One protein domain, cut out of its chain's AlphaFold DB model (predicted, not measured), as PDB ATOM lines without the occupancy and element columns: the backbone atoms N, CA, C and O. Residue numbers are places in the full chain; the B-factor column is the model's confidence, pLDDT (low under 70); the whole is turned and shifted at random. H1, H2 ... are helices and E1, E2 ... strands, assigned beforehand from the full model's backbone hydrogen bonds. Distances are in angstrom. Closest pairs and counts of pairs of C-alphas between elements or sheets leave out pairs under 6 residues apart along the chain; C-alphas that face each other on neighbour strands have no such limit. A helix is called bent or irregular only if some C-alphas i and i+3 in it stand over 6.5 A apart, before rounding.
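Overview. This is residues 241 to 338 of the 488 residues of an uncharacterized protein of Sorangium cellulosum (UniProt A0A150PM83). A ribbon of two long strands, E1 and E2, packs along a long helical hairpin, H1 and H2, with E2 the strand nearer to both helices. Together they make a rod: the link between the helices lies towards one end, at Gly 289, and the link from H2 to E2 reaches the other, at Ser 322. The printed part has 98 residues, with two named helices and two named strands in the order E1, H1, H2, E2; the sheet, in the order E1, E2, is antiparallel and the class is mixed, helices and strands. The whole is loose, with a radius of gyration of the C-alphas of 16.1 A, and spans 57 by 23 by 15 A.

Along the chain. E1, residues 241 to 251, begins with C-alpha 241 at (142.691, 331.522, 277.992) and is 29.4 A long from first to last C-alpha; it bends by 54 degrees at residue 244. E2, residues 327 to 337, is 32.5 A long and ends with C-alpha 337 at (138.562, 333.866, 273.867). H1, residues 257 to 287, is the longest helix, 45.1 A long, and ends with C-alpha 287 at (139.551, 326.372, 297.002). H2, residues 293 to 318, is 38.1 A long. Neither helix is bent.

Arrangement. E1 and E2 are antiparallel neighbours, with 157 degrees between their directions. N 248 and O 330 are 2.8 A apart and N 330 and O 248 are 2.9 A apart, both within hydrogen-bond range. The C-alphas of Arg 249 and Glu 329 face each other at 4.5 A. H1 has 13 pairs of C-alphas within 8 A of E2, the closest those of Ala 267 and Asp 332, 4.9 A apart. H2 has 18 such pairs with E2, the closest those of Asn 309 and Phe 330, also 4.9 A apart. E1 has 2 such pairs with each helix; its closest to H1 are the C-alphas of Pro 242 and Ala 274, 6.3 A apart, and to H2 those of Ile 245 and Val 302, 7.5 A apart. H1 and H2 touch as a helical hairpin, at a shallow tilt of 18 degrees, opposite ways; their closest C-alphas are those of Ala 278 and Ser 295, 5.1 A apart. In H1 and H2 every O i to N i+4 pair is within hydrogen-bond range.

Size, cuts and confidence. The two C-alphas farthest apart are those of Gly 289 and Ser 322, 56.8 A, while those of Ser 241 and Ser 338, the first and last printed, are 5.1 A apart. The printed part has no cut. The links E1 to H1 and H1 to H2 are tight, and the link H2 to E2 is short. The mean pLDDT of the printed part is 82.3; residues 241 to 242, 253 to 255, 288, 321 to 325 and 337 to 338 are under 70.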
ATOM      1  N   SER A 241     141.819 332.627 277.580       67.56
ATOM      2  CA  SER A 241     142.691 331.522 277.992       67.56
ATOM      3  C   SER A 241     143.955 331.516 277.142       67.56
ATOM      4  O   SER A 241     143.883 331.789 275.942       67.56
ATOM      5  N   PRO A 242     145.119 331.211 277.729       68.00
ATOM      6  CA  PRO A 242     146.300 330.922 276.939       68.00
ATOM      7  C   PRO A 242     146.055 329.665 276.094       68.00
ATOM      8  O   PRO A 242     145.570 328.658 276.600       68.00
ATOM      9  N   ASP A 243     146.366 329.760 274.806       70.94
ATOM     10  CA  ASP A 243     146.060 328.738 273.802       70.94
ATOM     11  C   ASP A 243     147.159 327.664 273.787       70.94
ATOM     12  O   ASP A 243     146.936 326.489 274.067       70.94
ATOM     13  N   ALA A 244     148.389 328.110 273.527       76.88
ATOM     14  CA  ALA A 244     149.614 327.331 273.617       76.88
ATOM     15  C   ALA A 244     150.823 328.273 273.704       76.88
ATOM     16  O   ALA A 244     150.793 329.397 273.187       76.88
ATOM     17  N   ILE A 245     151.898 327.784 274.321       82.69
ATOM     18  CA  ILE A 245     153.223 328.396 274.221       82.69
ATOM     19  C   ILE A 245     153.815 328.011 272.862       82.69
ATOM     20  O   ILE A 245     153.782 326.842 272.475       82.69
ATOM     21  N   ARG A 246     154.338 328.991 272.131       85.88
ATOM     22  CA  ARG A 246     154.963 328.821 270.818       85.88
ATOM     23  C   ARG A 246     156.405 329.296 270.872       85.88
ATOM     24  O   ARG A 246     156.689 330.328 271.468       85.88
ATOM     25  N   HIS A 247     157.277 328.548 270.209       85.12
ATOM     26  CA  HIS A 247     158.702 328.828 270.144       85.12
ATOM     27  C   HIS A 247     159.043 329.604 268.870       85.12
ATOM     28  O   HIS A 247     158.628 329.216 267.774       85.12
ATOM     29  N   PHE A 248     159.810 330.679 269.008       84.88
ATOM     30  CA  PHE A 248     160.214 331.561 267.922       84.88
ATOM     31  C   PHE A 248     161.728 331.707 267.886       84.88
ATOM     32  O   PHE A 248     162.398 331.802 268.914       84.88
ATOM     33  N   ARG A 249     162.265 331.781 266.668       87.00
ATOM     34  CA  ARG A 249     163.664 332.115 266.415       87.00
ATOM     35  C   ARG A 249     163.728 333.448 265.689       87.00
ATOM     36  O   ARG A 249     163.092 333.613 264.650       87.00
ATOM     37  N   LEU A 250     164.522 334.365 266.224       82.25
ATOM     38  CA  LEU A 250     164.747 335.688 265.666       82.25
ATOM     39  C   LEU A 250     166.184 335.815 265.158       82.25
ATOM     40  O   LEU A 250     167.124 335.499 265.886       82.25
ATOM     41  N   GLU A 251     166.354 336.325 263.939       83.06
ATOM     42  CA  GLU A 251     167.650 336.724 263.375       83.06
ATOM     43  C   GLU A 251     167.692 338.255 263.248       83.06
ATOM     44  O   GLU A 251     166.731 338.861 262.761       83.06
ATOM     45  N   PHE A 252     168.765 338.906 263.710       76.12
ATOM     46  CA  PHE A 252     168.806 340.372 263.840       76.12
ATOM     47  C   PHE A 252     170.218 340.964 263.675       76.12
ATOM     48  O   PHE A 252     171.213 340.270 263.798       76.12
ATOM     49  N   GLY A 253     170.337 342.267 263.400       67.31
ATOM     50  CA  GLY A 253     171.634 342.957 263.286       67.31
ATOM     51  C   GLY A 253     171.495 344.470 263.093       67.31
ATOM     52  O   GLY A 253     170.401 344.937 262.776       67.31
ATOM     53  N   GLY A 254     172.585 345.219 263.327       59.97
ATOM     54  CA  GLY A 254     172.896 346.581 262.828       59.97
ATOM     55  C   GLY A 254     171.889 347.744 262.945       59.97
ATOM     56  O   GLY A 254     172.208 348.842 262.509       59.97
ATOM     57  N   GLY A 255     170.691 347.527 263.489       65.19
ATOM     58  CA  GLY A 255     169.563 348.473 263.474       65.19
ATOM     59  C   GLY A 255     168.211 347.846 263.849       65.19
ATOM     60  O   GLY A 255     167.273 348.568 264.149       65.19
ATOM     61  N   ARG A 256     168.118 346.507 263.895       77.62
ATOM     62  CA  ARG A 256     166.933 345.753 264.360       77.62
ATOM     63  C   ARG A 256     167.080 345.176 265.776       77.62
ATOM     64  O   ARG A 256     166.227 344.417 266.218       77.62
ATOM     65  N   ILE A 257     168.179 345.483 266.477       82.06
ATOM     66  CA  ILE A 257     168.441 344.992 267.846       82.06
ATOM     67  C   ILE A 257     167.386 345.528 268.821       82.06
ATOM     68  O   ILE A 257     166.898 344.784 269.669       82.06
ATOM     69  N   ASP A 258     167.003 346.796 268.680       83.00
ATOM     70  CA  ASP A 258     165.983 347.398 269.539       83.00
ATOM     71  C   ASP A 258     164.591 346.808 269.269       83.00
ATOM     72  O   ASP A 258     163.865 346.512 270.218       83.00
ATOM     73  N   ASP A 259     164.260 346.523 268.003       85.19
ATOM     74  CA  ASP A 259     163.022 345.823 267.627       85.19
ATOM     75  C   ASP A 259     162.987 344.401 268.204       85.19
ATOM     76  O   ASP A 259     162.004 344.003 268.828       85.19
ATOM     77  N   ALA A 260     164.093 343.661 268.068       85.56
ATOM     78  CA  ALA A 260     164.267 342.331 268.647       85.56
ATOM     79  C   ALA A 260     164.054 342.351 270.166       85.56
ATOM     80  O   ALA A 260     163.340 341.522 270.733       85.56
ATOM     81  N   ARG A 261     164.649 343.339 270.841       88.62
ATOM     82  CA  ARG A 261     164.500 343.526 272.282       88.62
ATOM     83  C   ARG A 261     163.053 343.831 272.656       88.62
ATOM     84  O   ARG A 261     162.552 343.264 273.629       88.62
ATOM     85  N   ALA A 262     162.385 344.709 271.911       89.25
ATOM     86  CA  ALA A 262     160.987 345.056 272.138       89.25
ATOM     87  C   ALA A 262     160.063 343.840 271.965       89.25
ATOM     88  O   ALA A 262     159.167 343.631 272.785       89.25
ATOM     89  N   GLU A 263     160.316 343.000 270.961       89.38
ATOM     90  CA  GLU A 263     159.544 341.785 270.696       89.38
ATOM     91  C   GLU A 263     159.667 340.764 271.838       89.38
ATOM     92  O   GLU A 263     158.652 340.321 272.386       89.38
ATOM     93  N   VAL A 264     160.894 340.474 272.290       88.88
ATOM     94  CA  VAL A 264     161.124 339.552 273.416       88.88
ATOM     95  C   VAL A 264     160.543 340.110 274.724       88.88
ATOM     96  O   VAL A 264     159.978 339.359 275.526       88.88
ATOM     97  N   LEU A 265     160.616 341.427 274.956       91.88
ATOM     98  CA  LEU A 265     159.975 342.070 276.113       91.88
ATOM     99  C   LEU A 265     158.445 341.953 276.060       91.88
ATOM    100  O   LEU A 265     157.823 341.654 277.083       91.88
ATOM    101  N   ALA A 266     157.839 342.138 274.887       88.75
ATOM    102  CA  ALA A 266     156.399 341.999 274.702       88.75
ATOM    103  C   ALA A 266     155.929 340.551 274.933       88.75
ATOM    104  O   ALA A 266     154.946 340.336 275.647       88.75
ATOM    105  N   ALA A 267     156.654 339.561 274.404       89.19
ATOM    106  CA  ALA A 267     156.386 338.144 274.655       89.19
ATOM    107  C   ALA A 267     156.550 337.786 276.145       89.19
ATOM    108  O   ALA A 267     155.705 337.122 276.743       89.19
ATOM    109  N   THR A 268     157.584 338.327 276.800       91.12
ATOM    110  CA  THR A 268     157.799 338.169 278.250       91.12
ATOM    111  C   THR A 268     156.635 338.732 279.067       91.12
ATOM    112  O   THR A 268     156.206 338.110 280.040       91.12
ATOM    113  N   ALA A 269     156.098 339.895 278.687       89.06
ATOM    114  CA  ALA A 269     154.933 340.473 279.351       89.06
ATOM    115  C   ALA A 269     153.696 339.567 279.218       89.06
ATOM    116  O   ALA A 269     153.014 339.324 280.214       89.06
ATOM    117  N   ARG A 270     153.454 338.996 278.027       89.38
ATOM    118  CA  ARG A 270     152.358 338.040 277.793       89.38
ATOM    119  C   ARG A 270     152.517 336.751 278.602       89.38
ATOM    120  O   ARG A 270     151.557 336.322 279.240       89.38
ATOM    121  N   LEU A 271     153.723 336.179 278.654       86.62
ATOM    122  CA  LEU A 271     154.018 335.005 279.485       86.62
ATOM    123  C   LEU A 271     153.800 335.289 280.978       86.62
ATOM    124  O   LEU A 271     153.221 334.464 281.677       86.62
ATOM    125  N   ARG A 272     154.175 336.472 281.482       89.75
ATOM    126  CA  ARG A 272     153.880 336.857 282.876       89.75
ATOM    127  C   ARG A 272     152.379 336.910 283.153       89.75
ATOM    128  O   ARG A 272     151.941 336.395 284.179       89.75
ATOM    129  N   SER A 273     151.587 337.468 282.237       84.75
ATOM    130  CA  SER A 273     150.125 337.446 282.354       84.75
ATOM    131  C   SER A 273     149.563 336.019 282.346       84.75
ATOM    132  O   SER A 273     148.672 335.719 283.138       84.75
ATOM    133  N   ALA A 274     150.105 335.125 281.511       84.50
ATOM    134  CA  ALA A 274     149.701 333.718 281.474       84.50
ATOM    135  C   ALA A 274     150.072 332.960 282.761       84.50
ATOM    136  O   ALA A 274     149.292 332.128 283.222       84.50
ATOM    137  N   LEU A 275     151.211 333.280 283.384       88.56
ATOM    138  CA  LEU A 275     151.597 332.711 284.677       88.56
ATOM    139  C   LEU A 275     150.619 333.131 285.780       88.56
ATOM    140  O   LEU A 275     150.091 332.282 286.489       88.56
ATOM    141  N   THR A 276     150.306 334.429 285.870       85.62
ATOM    142  CA  THR A 276     149.314 334.938 286.831       85.62
ATOM    143  C   THR A 276     147.936 334.308 286.615       85.62
ATOM    144  O   THR A 276     147.233 334.016 287.583       85.62
ATOM    145  N   TYR A 277     147.540 334.080 285.358       83.06
ATOM    146  CA  TYR A 277     146.312 333.357 285.022       83.06
ATOM    147  C   TYR A 277     146.334 331.928 285.587       83.06
ATOM    148  O   TYR A 277     145.409 331.539 286.297       83.06
ATOM    149  N   ALA A 278     147.404 331.175 285.320       84.00
ATOM    150  CA  ALA A 278     147.559 329.790 285.758       84.00
ATOM    151  C   ALA A 278     147.534 329.652 287.289       84.00
ATOM    152  O   ALA A 278     146.854 328.780 287.824       84.00
ATOM    153  N   GLU A 279     148.230 330.548 287.994       86.44
ATOM    154  CA  GLU A 279     148.283 330.582 289.459       86.44
ATOM    155  C   GLU A 279     146.914 330.890 290.071       86.44
ATOM    156  O   GLU A 279     146.475 330.199 290.992       86.44
ATOM    157  N   ARG A 280     146.203 331.896 289.541       82.25
ATOM    158  CA  ARG A 280     144.859 332.252 290.017       82.25
ATOM    159  C   ARG A 280     143.854 331.136 289.769       82.25
ATOM    160  O   ARG A 280     143.037 330.867 290.645       82.25
ATOM    161  N   LEU A 281     143.917 330.487 288.608       81.31
ATOM    162  CA  LEU A 281     143.019 329.385 288.273       81.31
ATOM    163  C   LEU A 281     143.296 328.148 289.139       81.31
ATOM    164  O   LEU A 281     142.355 327.567 289.673       81.31
ATOM    165  N   ALA A 282     144.568 327.798 289.351       84.44
ATOM    166  CA  ALA A 282     144.957 326.710 290.245       84.44
ATOM    167  C   ALA A 282     144.478 326.959 291.685       84.44
ATOM    168  O   ALA A 282     143.816 326.101 292.266       84.44
ATOM    169  N   ALA A 283     144.731 328.154 292.230       81.88
ATOM    170  CA  ALA A 283     144.271 328.529 293.567       81.88
ATOM    171  C   ALA A 283     142.738 328.491 293.682       81.88
ATOM    172  O   ALA A 283     142.198 328.040 294.693       81.88
ATOM    173  N   ALA A 284     142.029 328.933 292.641       74.81
ATOM    174  CA  ALA A 284     140.575 328.904 292.620       74.81
ATOM    175  C   ALA A 284     140.021 327.469 292.563       74.81
ATOM    176  O   ALA A 284     139.055 327.184 293.264       74.81
ATOM    177  N   TYR A 285     140.636 326.562 291.796       78.00
ATOM    178  CA  TYR A 285     140.262 325.140 291.754       78.00
ATOM    179  C   TYR A 285     140.526 324.433 293.086       78.00
ATOM    180  O   TYR A 285     139.661 323.714 293.581       78.00
ATOM    181  N   GLU A 286     141.663 324.699 293.723       82.19
ATOM    182  CA  GLU A 286     141.993 324.138 295.037       82.19
ATOM    183  C   GLU A 286     141.001 324.580 296.117       82.19
ATOM    184  O   GLU A 286     140.580 323.764 296.936       82.19
ATOM    185  N   LEU A 287     140.557 325.843 296.078       74.56
ATOM    186  CA  LEU A 287     139.551 326.372 297.002       74.56
ATOM    187  C   LEU A 287     138.237 325.574 296.949       74.56
ATOM    188  O   LEU A 287     137.587 325.392 297.977       74.56
ATOM    189  N   VAL A 288     137.834 325.108 295.762       68.38
ATOM    190  CA  VAL A 288     136.596 324.334 295.554       68.38
ATOM    191  C   VAL A 288     136.810 322.815 295.577       68.38
ATOM    192  O   VAL A 288     135.848 322.079 295.379       68.38
ATOM    193  N   GLY A 289     138.032 322.334 295.833       74.12
ATOM    194  CA  GLY A 289     138.352 320.902 295.838       74.12
ATOM    195  C   GLY A 289     138.368 320.254 294.448       74.12
ATOM    196  O   GLY A 289     138.172 319.047 294.335       74.12
ATOM    197  N   LEU A 290     138.573 321.044 293.391       76.12
ATOM    198  CA  LEU A 290     138.742 320.558 292.021       76.12
ATOM    199  C   LEU A 290     140.224 320.322 291.700       76.12
ATOM    200  O   LEU A 290     141.116 320.896 292.327       76.12
ATOM    201  N   ASP A 291     140.491 319.482 290.697       81.25
ATOM    202  CA  ASP A 291     141.857 319.183 290.269       81.25
ATOM    203  C   ASP A 291     142.520 320.387 289.579       81.25
ATOM    204  O   ASP A 291     142.113 320.815 288.501       81.25
ATOM    205  N   ALA A 292     143.588 320.906 290.187       86.19
ATOM    206  CA  ALA A 292     144.405 321.996 289.658       86.19
ATOM    207  C   ALA A 292     145.617 321.524 288.827       86.19
ATOM    208  O   ALA A 292     146.435 322.354 288.414       86.19
ATOM    209  N   SER A 293     145.775 320.216 288.581       86.31
ATOM    210  CA  SER A 293     146.969 319.627 287.954       86.31
ATOM    211  C   SER A 293     147.305 320.219 286.582       86.31
ATOM    212  O   SER A 293     148.477 320.445 286.275       86.31
ATOM    213  N   GLU A 294     146.300 320.503 285.753       81.81
ATOM    214  CA  GLU A 294     146.481 321.110 284.429       81.81
ATOM    215  C   GLU A 294     146.970 322.554 284.524       81.81
ATOM    216  O   GLU A 294     147.966 322.908 283.890       81.81
ATOM    217  N   SER A 295     146.343 323.362 285.383       83.56
ATOM    218  CA  SER A 295     146.747 324.756 285.613       83.56
ATOM    219  C   SER A 295     148.173 324.841 286.163       83.56
ATOM    220  O   SER A 295     148.968 325.664 285.709       83.56
ATOM    221  N   ARG A 296     148.545 323.940 287.083       88.06
ATOM    222  CA  ARG A 296     149.910 323.855 287.631       88.06
ATOM    223  C   ARG A 296     150.936 323.437 286.577       88.06
ATOM    224  O   ARG A 296     151.997 324.052 286.496       88.06
ATOM    225  N   ARG A 297     150.631 322.421 285.756       87.81
ATOM    226  CA  ARG A 297     151.508 321.992 284.649       87.81
ATOM    227  C   ARG A 297     151.736 323.126 283.658       87.81
ATOM    228  O   ARG A 297     152.881 323.402 283.314       87.81
ATOM    229  N   PHE A 298     150.670 323.817 283.266       85.06
ATOM    230  CA  PHE A 298     150.771 324.969 282.380       85.06
ATOM    231  C   PHE A 298     151.610 326.100 283.002       85.06
ATOM    232  O   PHE A 298     152.527 326.602 282.356       85.06
ATOM    233  N   GLY A 299     151.381 326.444 284.276       88.25
ATOM    234  CA  GLY A 299     152.195 327.430 284.998       88.25
ATOM    235  C   GLY A 299     153.687 327.073 285.034       88.25
ATOM    236  O   GLY A 299     154.531 327.936 284.796       88.25
ATOM    237  N   ALA A 300     154.024 325.797 285.245       90.75
ATOM    238  CA  ALA A 300     155.406 325.318 285.199       90.75
ATOM    239  C   ALA A 300     156.035 325.471 283.800       90.75
ATOM    240  O   ALA A 300     157.175 325.924 283.691       90.75
ATOM    241  N   SER A 301     155.292 325.168 282.730       88.56
ATOM    242  CA  SER A 301     155.749 325.400 281.353       88.56
ATOM    243  C   SER A 301     155.986 326.885 281.066       88.56
ATOM    244  O   SER A 301     157.011 327.239 280.489       88.56
ATOM    245  N   VAL A 302     155.099 327.774 281.528       88.69
ATOM    246  CA  VAL A 302     155.270 329.230 281.377       88.69
ATOM    247  C   VAL A 302     156.512 329.733 282.120       88.69
ATOM    248  O   VAL A 302     157.232 330.587 281.603       88.69
ATOM    249  N   GLN A 303     156.796 329.210 283.317       93.44
ATOM    250  CA  GLN A 303     158.012 329.563 284.058       93.44
ATOM    251  C   GLN A 303     159.286 329.167 283.309       93.44
ATOM    252  O   GLN A 303     160.246 329.940 283.314       93.44
ATOM    253  N   GLU A 304     159.304 328.005 282.652       92.31
ATOM    254  CA  GLU A 304     160.442 327.601 281.823       92.31
ATOM    255  C   GLU A 304     160.608 328.537 280.618       92.31
ATOM    256  O   GLU A 304     161.697 329.063 280.394       92.31
ATOM    257  N   SER A 305     159.518 328.877 279.932       92.06
ATOM    258  CA  SER A 305     159.539 329.841 278.825       92.06
ATOM    259  C   SER A 305     159.980 331.246 279.232       92.06
ATOM    260  O   SER A 305     160.687 331.929 278.490       92.06
ATOM    261  N   LEU A 306     159.656 331.693 280.450       93.44
ATOM    262  CA  LEU A 306     160.199 332.944 280.988       93.44
ATOM    263  C   LEU A 306     161.725 332.887 281.152       93.44
ATOM    264  O   LEU A 306     162.386 333.907 280.943       93.44
ATOM    265  N   ARG A 307     162.305 331.723 281.483       94.12
ATOM    266  CA  ARG A 307     163.767 331.537 281.521       94.12
ATOM    267  C   ARG A 307     164.362 331.560 280.113       94.12
ATOM    268  O   ARG A 307     165.405 332.189 279.930       94.12
ATOM    269  N   THR A 308     163.697 330.950 279.126       91.06
ATOM    270  CA  THR A 308     164.073 331.052 277.703       91.06
ATOM    271  C   THR A 308     164.164 332.520 277.280       91.06
ATOM    272  O   THR A 308     165.213 332.967 276.816       91.06
ATOM    273  N   ASN A 309     163.134 333.321 277.565       92.31
ATOM    274  CA  ASN A 309     163.109 334.737 277.181       92.31
ATOM    275  C   ASN A 309     164.148 335.584 277.923       92.31
ATOM    276  O   ASN A 309     164.692 336.530 277.356       92.31
ATOM    277  N   GLN A 310     164.473 335.254 279.177       93.75
ATOM    278  CA  GLN A 310     165.568 335.913 279.898       93.75
ATOM    279  C   GLN A 310     166.923 335.667 279.223       93.75
ATOM    280  O   GLN A 310     167.716 336.602 279.095       93.75
ATOM    281  N   ARG A 311     167.181 334.438 278.752       91.62
ATOM    282  CA  ARG A 311     168.391 334.121 277.974       91.62
ATOM    283  C   ARG A 311     168.396 334.864 276.639       91.62
ATOM    284  O   ARG A 311     169.419 335.449 276.293       91.62
ATOM    285  N   ALA A 312     167.259 334.915 275.949       88.38
ATOM    286  CA  ALA A 312     167.099 335.662 274.702       88.38
ATOM    287  C   ALA A 312     167.404 337.158 274.882       88.38
ATOM    288  O   ALA A 312     168.171 337.730 274.113       88.38
ATOM    289  N   LEU A 313     166.881 337.792 275.939       90.25
ATOM    290  CA  LEU A 313     167.174 339.197 276.253       90.25
ATOM    291  C   LEU A 313     168.661 339.433 276.529       90.25
ATOM    292  O   LEU A 313     169.200 340.456 276.108       90.25
ATOM    293  N   ALA A 314     169.327 338.503 277.218       87.88
ATOM    294  CA  ALA A 314     170.765 338.585 277.452       87.88
ATOM    295  C   ALA A 314     171.566 338.455 276.143       87.88
ATOM    296  O   ALA A 314     172.506 339.218 275.933       87.88
ATOM    297  N   GLN A 315     171.163 337.550 275.242       87.00
ATOM    298  CA  GLN A 315     171.772 337.388 273.915       87.00
ATOM    299  C   GLN A 315     171.596 338.639 273.046       87.00
ATOM    300  O   GLN A 315     172.570 339.123 272.477       87.00
ATOM    301  N   VAL A 316     170.387 339.209 273.001       86.50
ATOM    302  CA  VAL A 316     170.110 340.467 272.285       86.50
ATOM    303  C   VAL A 316     170.920 341.624 272.881       86.50
ATOM    304  O   VAL A 316     171.465 342.433 272.138       86.50
ATOM    305  N   GLY A 317     171.053 341.689 274.211       84.38
ATOM    306  CA  GLY A 317     171.828 342.728 274.896       84.38
ATOM    307  C   GLY A 317     173.348 342.624 274.714       84.38
ATOM    308  O   GLY A 317     174.032 343.641 274.789       84.38
ATOM    309  N   ALA A 318     173.874 341.421 274.466       83.75
ATOM    310  CA  ALA A 318     175.293 341.170 274.205       83.75
ATOM    311  C   ALA A 318     175.655 341.197 272.705       83.75
ATOM    312  O   ALA A 318     176.827 341.049 272.351       83.75
ATOM    313  N   ALA A 319     174.664 341.356 271.825       80.12
ATOM    314  CA  ALA A 319     174.844 341.285 270.384       80.12
ATOM    315  C   ALA A 319     175.691 342.447 269.847       80.12
ATOM    316  O   ALA A 319     175.484 343.614 270.178       80.12
ATOM    317  N   SER A 320     176.635 342.120 268.963       70.06
ATOM    318  CA  SER A 320     177.474 343.108 268.285       70.06
ATOM    319  C   SER A 320     176.853 343.526 266.956       70.06
ATOM    320  O   SER A 320     176.347 342.684 266.212       70.06
ATOM    321  N   LEU A 321     176.942 344.816 266.616       63.59
ATOM    322  CA  LEU A 321     176.400 345.386 265.373       63.59
ATOM    323  C   LEU A 321     176.972 344.738 264.100       63.59
ATOM    324  O   LEU A 321     176.328 344.794 263.056       63.59
ATOM    325  N   SER A 322     178.147 344.114 264.194       58.34
ATOM    326  CA  SER A 322     178.903 343.538 263.074       58.34
ATOM    327  C   SER A 322     178.956 342.002 263.061       58.34
ATOM    328  O   SER A 322     179.692 341.437 262.256       58.34
ATOM    329  N   SER A 323     178.204 341.313 263.930       63.34
ATOM    330  CA  SER A 323     178.165 339.841 263.958       63.34
ATOM    331  C   SER A 323     177.034 339.282 263.076       63.34
ATOM    332  O   SER A 323     175.873 339.627 263.312       63.34
ATOM    333  N   PRO A 324     177.324 338.401 262.098       61.19
ATOM    334  CA  PRO A 324     176.302 337.728 261.290       61.19
ATOM    335  C   PRO A 324     175.543 336.623 262.052       61.19
ATOM    336  O   PRO A 324     174.510 336.164 261.576       61.19
ATOM    337  N   ASP A 325     176.009 336.232 263.244       68.62
ATOM    338  CA  ASP A 325     175.450 335.126 264.041       68.62
ATOM    339  C   ASP A 325     174.458 335.579 265.128       68.62
ATOM    340  O   ASP A 325     174.132 334.828 266.050       68.62
ATOM    341  N   ASN A 326     173.971 336.815 265.052       80.12
ATOM    342  CA  ASN A 326     173.030 337.372 266.019       80.12
ATOM    343  C   ASN A 326     171.648 336.708 265.893       80.12
ATOM    344  O   ASN A 326     170.794 337.098 265.090       80.12
ATOM    345  N   ARG A 327     171.448 335.680 266.716       82.62
ATOM    346  CA  ARG A 327     170.220 334.897 266.816       82.62
ATOM    347  C   ARG A 327     169.778 334.795 268.267       82.62
ATOM    348  O   ARG A 327     170.612 334.673 269.161       82.62
ATOM    349  N   ALA A 328     168.470 334.816 268.489       83.56
ATOM    350  CA  ALA A 328     167.871 334.590 269.796       83.56
ATOM    351  C   ALA A 328     166.616 333.734 269.644       83.56
ATOM    352  O   ALA A 328     165.854 333.886 268.688       83.56
ATOM    353  N   GLU A 329     166.410 332.835 270.596       86.94
ATOM    354  CA  GLU A 329     165.236 331.972 270.656       86.94
ATOM    355  C   GLU A 329     164.388 332.382 271.850       86.94
ATOM    356  O   GLU A 329     164.898 332.484 272.965       86.94
ATOM    357  N   PHE A 330     163.109 332.646 271.613       88.19
ATOM    358  CA  PHE A 330     162.181 333.090 272.642       88.19
ATOM    359  C   PHE A 330     160.831 332.406 272.466       88.19
ATOM    360  O   PHE A 330     160.444 332.005 271.372       88.19
ATOM    361  N   ASP A 331     160.106 332.293 273.563       89.44
ATOM    362  CA  ASP A 331     158.770 331.738 273.604       89.44
ATOM    363  C   ASP A 331     157.739 332.865 273.730       89.44
ATOM    364  O   ASP A 331     157.967 333.887 274.387       89.44
ATOM    365  N   ASP A 332     156.570 332.663 273.131       88.38
ATOM    366  CA  ASP A 332     155.419 333.548 273.271       88.38
ATOM    367  C   ASP A 332     154.141 332.746 273.518       88.38
ATOM    368  O   ASP A 332     154.037 331.567 273.179       88.38
ATOM    369  N   VAL A 333     153.145 333.397 274.106       85.50
ATOM    370  CA  VAL A 333     151.831 332.821 274.365       85.50
ATOM    371  C   VAL A 333     150.761 333.667 273.694       85.50
ATOM    372  O   VAL A 333     150.722 334.894 273.808       85.50
ATOM    373  N   THR A 334     149.863 332.985 272.992       80.81
ATOM    374  CA  THR A 334     148.673 333.609 272.405       80.81
ATOM    375  C   THR A 334     147.473 333.358 273.303       80.81
ATOM    376  O   THR A 334     147.366 332.306 273.929       80.81
ATOM    377  N   PHE A 335     146.590 334.350 273.394       73.50
ATOM    378  CA  PHE A 335     145.367 334.268 274.182       73.50
ATOM    379  C   PHE A 335     144.168 334.162 273.244       73.50
ATOM    380  O   PHE A 335     143.977 335.034 272.393       73.50
ATOM    381  N   THR A 336     143.349 333.136 273.425       72.06
ATOM    382  CA  THR A 336     142.075 332.954 272.724       72.06
ATOM    383  C   THR A 336     140.915 333.282 273.652       72.06
ATOM    384  O   THR A 336     141.046 333.237 274.875       72.06
ATOM    385  N   ALA A 337     139.774 333.676 273.082       63.69
ATOM    386  CA  ALA A 337     138.562 333.866 273.867       63.69
ATOM    387  C   ALA A 337     138.117 332.502 274.421       63.69
ATOM    388  O   ALA A 337     137.719 331.615 273.670       63.69
ATOM    389  N   SER A 338     138.224 332.341 275.732       62.44
ATOM    390  CA  SER A 338     137.826 331.150 276.463       62.44
ATOM    391  C   SER A 338     136.336 331.200 276.764       62.44
ATOM    392  O   SER A 338     135.825 332.203 277.272       62.44
TER     393      SER A 338